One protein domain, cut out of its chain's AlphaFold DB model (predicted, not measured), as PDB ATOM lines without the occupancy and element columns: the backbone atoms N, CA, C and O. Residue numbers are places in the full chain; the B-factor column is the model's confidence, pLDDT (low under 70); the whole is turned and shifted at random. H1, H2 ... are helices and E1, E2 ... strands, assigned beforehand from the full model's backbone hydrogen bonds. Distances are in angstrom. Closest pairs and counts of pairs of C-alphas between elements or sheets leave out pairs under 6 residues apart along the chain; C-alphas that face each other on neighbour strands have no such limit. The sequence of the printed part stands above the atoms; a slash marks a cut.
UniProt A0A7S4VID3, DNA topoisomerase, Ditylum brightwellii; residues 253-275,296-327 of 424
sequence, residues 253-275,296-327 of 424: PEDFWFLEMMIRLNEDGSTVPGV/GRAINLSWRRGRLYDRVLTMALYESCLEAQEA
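What this domain is: This is residues 253 to 275 and 296 to 327 of the 424 residues of the protein "DNA topoisomerase" of Ditylum brightwellii (UniProt A0A7S4VID3). A narrow ribbon of two antiparallel strands, E1 and E2, runs along the long axis, and one helix, H1, runs over a gap from it in roughly the same direction as E1. Residues 253 to 259 lead into E1, residues 265 to 275 loop at the far end, and residues 303 to 310 turn back from E2 to H1. The printed part has 55 residues in the order E1, E2, H1; the class is mixed, with under half of the residues in named elements. The whole is loose, with a radius of gyration of the C-alphas of 13.6 A, and elongated, spanning 42 by 24 by 16 A.

How they stand to each other: E1, residues 260 to 264, and E2, residues 298 to 302, are antiparallel neighbours, at 154 degrees between their directions. The C-alphas of Met 262 and Asn 300 face each other at 4.6 A. N 263 and O 299 are within hydrogen-bond range at 2.9 A, as are N 301 and O 261 at 2.8 A. H1, residues 311 to 324, is apart from E1. In H1 every O i to N i+4 pair is within hydrogen-bond range.

Where its parts are: E1 begins with C-alpha 260 at (-29.658, 8.765, 12.215) and measures 13.4 A. E2 measures 12.9 A. H1 measures 20.0 A and ends with C-alpha 324 at (-37.219, 1.035, 2.142).

The domain as a whole: The two C-alphas farthest apart, those of Pro 253 and Asp 268, are 44.1 A apart. Residues 276 to 295 are not printed, and C-alphas 275 and 296 are 14.2 A apart across the cut. This cut lies in the link from E1 to E2; the link from E2 to H1, 8 residues, is short. The mean pLDDT of the printed part is 86.8, and residues 273 to 275 and 296 are under 70.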
ATOM      1  N   PRO A 253     -11.387   2.874  24.280       97.38
ATOM      2  CA  PRO A 253     -12.495   3.327  23.450       97.38
ATOM      3  C   PRO A 253     -12.872   2.244  22.438       97.38
ATOM      4  O   PRO A 253     -12.008   1.641  21.806       97.38
ATOM      5  N   GLU A 254     -14.172   2.032  22.268       97.38
ATOM      6  CA  GLU A 254     -14.723   1.090  21.297       97.38
ATOM      7  C   GLU A 254     -15.523   1.849  20.241       97.38
ATOM      8  O   GLU A 254     -16.400   2.658  20.575       97.38
ATOM      9  N   ASP A 255     -15.234   1.561  18.974       97.44
ATOM     10  CA  ASP A 255     -16.018   2.074  17.859       97.44
ATOM     11  C   ASP A 255     -17.450   1.539  17.940       97.44
ATOM     12  O   ASP A 255     -17.697   0.356  18.184       97.44
ATOM     13  N   PHE A 256     -18.409   2.428  17.712       97.50
ATOM     14  CA  PHE A 256     -19.813   2.071  17.603       97.50
ATOM     15  C   PHE A 256     -20.452   2.813  16.438       97.50
ATOM     16  O   PHE A 256     -20.053   3.917  16.068       97.50
ATOM     17  N   TRP A 257     -21.507   2.218  15.903       97.25
ATOM     18  CA  TRP A 257     -22.278   2.744  14.793       97.25
ATOM     19  C   TRP A 257     -23.739   2.897  15.214       97.25
ATOM     20  O   TRP A 257     -24.286   2.101  15.981       97.25
ATOM     21  N   PHE A 258     -24.384   3.947  14.727       95.81
ATOM     22  CA  PHE A 258     -25.805   4.199  14.919       95.81
ATOM     23  C   PHE A 258     -26.386   4.761  13.628       95.81
ATOM     24  O   PHE A 258     -25.665   5.330  12.811       95.81
ATOM     25  N   LEU A 259     -27.691   4.581  13.444       92.94
ATOM     26  CA  LEU A 259     -28.414   5.149  12.316       92.94
ATOM     27  C   LEU A 259     -29.089   6.442  12.774       92.94
ATOM     28  O   LEU A 259     -29.756   6.466  13.809       92.94
ATOM     29  N   GLU A 260     -28.930   7.514  12.011       90.56
ATOM     30  CA  GLU A 260     -29.658   8.765  12.215       90.56
ATOM     31  C   GLU A 260     -30.451   9.075  10.949       90.56
ATOM     32  O   GLU A 260     -29.934   8.977   9.838       90.56
ATOM     33  N   MET A 261     -31.725   9.424  11.118       87.12
ATOM     34  CA  MET A 261     -32.603   9.801  10.015       87.12
ATOM     35  C   MET A 261     -33.144  11.201  10.273       87.12
ATOM     36  O   MET A 261     -33.676  11.480  11.346       87.12
ATOM     37  N   MET A 262     -33.044  12.073   9.275       86.81
ATOM     38  CA  MET A 262     -33.611  13.416   9.316       86.81
ATOM     39  C   MET A 262     -34.769  13.503   8.326       86.81
ATOM     40  O   MET A 262     -34.603  13.207   7.146       86.81
ATOM     41  N   ILE A 263     -35.928  13.954   8.799       85.56
ATOM     42  CA  ILE A 263     -37.074  14.290   7.949       85.56
ATOM     43  C   ILE A 263     -37.206  15.806   7.909       85.56
ATOM     44  O   ILE A 263     -37.169  16.461   8.950       85.56
ATOM     45  N   ARG A 264     -37.384  16.377   6.717       83.25
ATOM     46  CA  ARG A 264     -37.712  17.797   6.554       83.25
ATOM     47  C   ARG A 264     -39.187  17.948   6.236       83.25
ATOM     48  O   ARG A 264     -39.701  17.286   5.338       83.25
ATOM     49  N   LEU A 265     -39.842  18.828   6.979       81.88
ATOM     50  CA  LEU A 265     -41.230  19.202   6.760       81.88
ATOM     51  C   LEU A 265     -41.297  20.603   6.158       81.88
ATOM     52  O   LEU A 265     -40.581  21.494   6.609       81.88
ATOM     53  N   ASN A 266     -42.179  20.799   5.188       81.25
ATOM     54  CA  ASN A 266     -42.629  22.105   4.722       81.25
ATOM     55  C   ASN A 266     -43.408  22.841   5.829       81.25
ATOM     56  O   ASN A 266     -43.752  22.264   6.865       81.25
ATOM     57  N   GLU A 267     -43.698  24.128   5.618       78.75
ATOM     58  CA  GLU A 267     -44.474  24.943   6.571       78.75
ATOM     59  C   GLU A 267     -45.899  24.408   6.795       78.75
ATOM     60  O   GLU A 267     -46.435  24.535   7.893       78.75
ATOM     61  N   ASP A 268     -46.477  23.749   5.790       78.44
ATOM     62  CA  ASP A 268     -47.788  23.091   5.845       78.44
ATOM     63  C   ASP A 268     -47.755  21.699   6.515       78.44
ATOM     64  O   ASP A 268     -48.788  21.046   6.655       78.44
ATOM     65  N   GLY A 269     -46.576  21.238   6.949       71.44
ATOM     66  CA  GLY A 269     -46.377  19.936   7.581       71.44
ATOM     67  C   GLY A 269     -46.195  18.765   6.612       71.44
ATOM     68  O   GLY A 269     -45.970  17.648   7.081       71.44
ATOM     69  N   SER A 270     -46.244  18.988   5.295       77.00
ATOM     70  CA  SER A 270     -45.927  17.959   4.295       77.00
ATOM     71  C   SER A 270     -44.425  17.648   4.267       77.00
ATOM     72  O   SER A 270     -43.594  18.494   4.596       77.00
ATOM     73  N   THR A 271     -44.035  16.425   3.906       71.19
ATOM     74  CA  THR A 271     -42.614  16.048   3.811       71.19
ATOM     75  C   THR A 271     -41.984  16.603   2.538       71.19
ATOM     76  O   THR A 271     -42.565  16.475   1.464       71.19
ATOM     77  N   VAL A 272     -40.767  17.144   2.637       70.69
ATOM     78  CA  VAL A 272     -39.956  17.508   1.465       70.69
ATOM     79  C   VAL A 272     -39.401  16.225   0.829       70.69
ATOM     80  O   VAL A 272     -38.656  15.514   1.507       70.69
ATOM     81  N   PRO A 273     -39.718  15.907  -0.441       60.44
ATOM     82  CA  PRO A 273     -39.134  14.758  -1.128       60.44
ATOM     83  C   PRO A 273     -37.647  14.992  -1.434       60.44
ATOM     84  O   PRO A 273     -37.277  16.051  -1.941       60.44
ATOM     85  N   GLY A 274     -36.808  13.986  -1.180       57.69
ATOM     86  CA  GLY A 274     -35.392  13.974  -1.566       57.69
ATOM     87  C   GLY A 274     -34.411  13.915  -0.391       57.69
ATOM     88  O   GLY A 274     -34.546  14.615   0.612       57.69
ATOM     89  N   VAL A 275     -33.385  13.072  -0.536       49.62
ATOM     90  CA  VAL A 275     -32.254  12.981   0.394       49.62
ATOM     91  C   VAL A 275     -31.318  14.158   0.126       49.62
ATOM     92  O   VAL A 275     -30.630  14.189  -0.893       49.62
ATOM     93  N   GLY A 296     -37.773  24.190   5.475       65.31
ATOM     94  CA  GLY A 296     -38.688  23.960   6.586       65.31
ATOM     95  C   GLY A 296     -38.125  23.111   7.738       65.31
ATOM     96  O   GLY A 296     -36.931  22.811   7.818       65.31
ATOM     97  N   ARG A 297     -38.990  22.759   8.695       79.38
ATOM     98  CA  ARG A 297     -38.597  22.192   9.995       79.38
ATOM     99  C   ARG A 297     -37.968  20.802   9.845       79.38
ATOM    100  O   ARG A 297     -38.628  19.866   9.402       79.38
ATOM    101  N   ALA A 298     -36.721  20.651  10.291       84.12
ATOM    102  CA  ALA A 298     -36.052  19.356  10.391       84.12
ATOM    103  C   ALA A 298     -36.459  18.610  11.674       84.12
ATOM    104  O   ALA A 298     -36.528  19.196  12.757       84.12
ATOM    105  N   ILE A 299     -36.713  17.309  11.550       86.88
ATOM    106  CA  ILE A 299     -36.982  16.380  12.648       86.88
ATOM    107  C   ILE A 299     -35.921  15.287  12.600       86.88
ATOM    108  O   ILE A 299     -35.874  14.514  11.644       86.88
ATOM    109  N   ASN A 300     -35.113  15.199  13.653       89.75
ATOM    110  CA  ASN A 300     -34.158  14.109  13.817       89.75
ATOM    111  C   ASN A 300     -34.849  12.938  14.517       89.75
ATOM    112  O   ASN A 300     -35.367  13.073  15.630       89.75
ATOM    113  N   LEU A 301     -34.857  11.789  13.857       88.94
ATOM    114  CA  LEU A 301     -35.343  10.534  14.399       88.94
ATOM    115  C   LEU A 301     -34.169   9.778  15.015       88.94
ATOM    116  O   LEU A 301     -33.150   9.537  14.371       88.94
ATOM    117  N   SER A 302     -34.335   9.386  16.277       89.62
ATOM    118  CA  SER A 302     -33.363   8.546  16.973       89.62
ATOM    119  C   SER A 302     -33.666   7.075  16.718       89.62
ATOM    120  O   SER A 302     -34.815   6.629  16.798       89.62
ATOM    121  N   TRP A 303     -32.629   6.300  16.413       93.81
ATOM    122  CA  TRP A 303     -32.788   4.876  16.179       93.81
ATOM    123  C   TRP A 303     -33.179   4.144  17.458       93.81
ATOM    124  O   TRP A 303     -32.495   4.214  18.478       93.81
ATOM    125  N   ARG A 304     -34.264   3.367  17.390       93.06
ATOM    126  CA  ARG A 304     -34.798   2.614  18.536       93.06
ATOM    127  C   ARG A 304     -33.781   1.653  19.166       93.06
ATOM    128  O   ARG A 304     -33.887   1.372  20.355       93.06
ATOM    129  N   ARG A 305     -32.823   1.135  18.388       94.00
ATOM    130  CA  ARG A 305     -31.769   0.229  18.883       94.00
ATOM    131  C   ARG A 305     -30.609   0.968  19.566       94.00
ATOM    132  O   ARG A 305     -29.755   0.319  20.156       94.00
ATOM    133  N   GLY A 306     -30.579   2.301  19.520       94.81
ATOM    134  CA  GLY A 306     -29.491   3.106  20.068       94.81
ATOM    135  C   GLY A 306     -28.246   3.027  19.190       94.81
ATOM    136  O   GLY A 306     -28.134   3.784  18.233       94.81
ATOM    137  N   ARG A 307     -27.326   2.116  19.518       95.56
ATOM    138  CA  ARG A 307     -26.044   1.910  18.824       95.56
ATOM    139  C   ARG A 307     -25.658   0.431  18.802       95.56
ATOM    140  O   ARG A 307     -26.079  -0.315  19.683       95.56
ATOM    141  N   LEU A 308     -24.825   0.033  17.845       96.94
ATOM    142  CA  LEU A 308     -24.219  -1.297  17.741       96.94
ATOM    143  C   LEU A 308     -22.692  -1.180  17.659       96.94
ATOM    144  O   LEU A 308     -22.174  -0.191  17.152       96.94
ATOM    145  N   TYR A 309     -21.988  -2.209  18.117       97.25
ATOM    146  CA  TYR A 309     -20.520  -2.307  18.066       97.25
ATOM    147  C   TYR A 309     -20.033  -3.201  16.917       97.25
ATOM    148  O   TYR A 309     -18.861  -3.546  16.837       97.25
ATOM    149  N   ASP A 310     -20.941  -3.589  16.020       97.19
ATOM    150  CA  ASP A 310     -20.624  -4.364  14.827       97.19
ATOM    151  C   ASP A 310     -20.917  -3.522  13.585       97.19
ATOM    152  O   ASP A 310     -22.063  -3.135  13.314       97.19
ATOM    153  N   ARG A 311     -19.858  -3.222  12.834       96.56
ATOM    154  CA  ARG A 311     -19.944  -2.409  11.622       96.56
ATOM    155  C   ARG A 311     -20.752  -3.094  10.525       96.56
ATOM    156  O   ARG A 311     -21.541  -2.428   9.864       96.56
ATOM    157  N   VAL A 312     -20.552  -4.396  10.325       97.19
ATOM    158  CA  VAL A 312     -21.148  -5.161   9.219       97.19
ATOM    159  C   VAL A 312     -22.654  -5.270   9.418       97.19
ATOM    160  O   VAL A 312     -23.427  -4.964   8.514       97.19
ATOM    161  N   LEU A 313     -23.078  -5.608  10.633       96.25
ATOM    162  CA  LEU A 313     -24.484  -5.668  11.001       96.25
ATOM    163  C   LEU A 313     -25.153  -4.295  10.874       96.25
ATOM    164  O   LEU A 313     -26.272  -4.198  10.373       96.25
ATOM    165  N   THR A 314     -24.481  -3.227  11.312       96.62
ATOM    166  CA  THR A 314     -25.042  -1.873  11.197       96.62
ATOM    167  C   THR A 314     -25.167  -1.434   9.741       96.62
ATOM    168  O   THR A 314     -26.165  -0.813   9.384       96.62
ATOM    169  N   MET A 315     -24.200  -1.794   8.894       95.69
ATOM    170  CA  MET A 315     -24.227  -1.507   7.461       95.69
ATOM    171  C   MET A 315     -25.357  -2.257   6.749       95.69
ATOM    172  O   MET A 315     -26.109  -1.632   6.012       95.69
ATOM    173  N   ALA A 316     -25.564  -3.541   7.053       95.88
ATOM    174  CA  ALA A 316     -26.685  -4.306   6.502       95.88
ATOM    175  C   ALA A 316     -28.049  -3.685   6.869       95.88
ATOM    176  O   ALA A 316     -28.951  -3.587   6.039       95.88
ATOM    177  N   LEU A 317     -28.197  -3.208   8.113       94.75
ATOM    178  CA  LEU A 317     -29.411  -2.508   8.552       94.75
ATOM    179  C   LEU A 317     -29.573  -1.143   7.871       94.75
ATOM    180  O   LEU A 317     -30.695  -0.757   7.554       94.75
ATOM    181  N   TYR A 318     -28.475  -0.421   7.641       93.38
ATOM    182  CA  TYR A 318     -28.484   0.841   6.903       93.38
ATOM    183  C   TYR A 318     -28.919   0.646   5.446       93.38
ATOM    184  O   TYR A 318     -29.775   1.388   4.972       93.38
ATOM    185  N   GLU A 319     -28.398  -0.377   4.768       93.19
ATOM    186  CA  GLU A 319     -28.792  -0.737   3.400       93.19
ATOM    187  C   GLU A 319     -30.287  -1.060   3.322       93.19
ATOM    188  O   GLU A 319     -30.997  -0.464   2.516       93.19
ATOM    189  N   SER A 320     -30.801  -1.874   4.254       91.19
ATOM    190  CA  SER A 320     -32.244  -2.149   4.347       91.19
ATOM    191  C   SER A 320     -33.083  -0.875   4.553       91.19
ATOM    192  O   SER A 320     -34.208  -0.781   4.066       91.19
ATOM    193  N   CYS A 321     -32.564   0.126   5.276       89.44
ATOM    194  CA  CYS A 321     -33.240   1.415   5.442       89.44
ATOM    195  C   CYS A 321     -33.205   2.277   4.171       89.44
ATOM    196  O   CYS A 321     -34.188   2.962   3.892       89.44
ATOM    197  N   LEU A 322     -32.107   2.256   3.409       87.44
ATOM    198  CA  LEU A 322     -32.010   2.960   2.126       87.44
ATOM    199  C   LEU A 322     -32.952   2.360   1.078       87.44
ATOM    200  O   LEU A 322     -33.572   3.104   0.319       87.44
ATOM    201  N   GLU A 323     -33.082   1.032   1.064       88.19
ATOM    202  CA  GLU A 323     -33.997   0.311   0.173       88.19
ATOM    203  C   GLU A 323     -35.470   0.602   0.477       88.19
ATOM    204  O   GLU A 323     -36.279   0.663  -0.445       88.19
ATOM    205  N   ALA A 324     -35.830   0.815   1.747       85.25
ATOM    206  CA  ALA A 324     -37.219   1.035   2.142       85.25
ATOM    207  C   ALA A 324     -37.831   2.325   1.560       85.25
ATOM    208  O   ALA A 324     -39.036   2.344   1.330       85.25
ATOM    209  N   GLN A 325     -37.024   3.375   1.333       75.12
ATOM    210  CA  GLN A 325     -37.366   4.696   0.754       75.12
ATOM    211  C   GLN A 325     -38.478   5.519   1.442       75.12
ATOM    212  O   GLN A 325     -38.492   6.745   1.323       75.12
ATOM    213  N   GLU A 326     -39.365   4.889   2.206       80.44
ATOM    214  CA  GLU A 326     -40.505   5.491   2.883       80.44
ATOM    215  C   GLU A 326     -40.468   5.191   4.386       80.44
ATOM    216  O   GLU A 326     -40.076   4.111   4.833       80.44
ATOM    217  N   ALA A 327     -40.913   6.155   5.192       82.31
ATOM    218  CA  ALA A 327     -41.094   5.980   6.628       82.31
ATOM    219  C   ALA A 327     -42.577   6.073   6.986       82.31
ATOM    220  O   ALA A 327     -43.246   7.052   6.662       82.31
TER     221      ALA A 327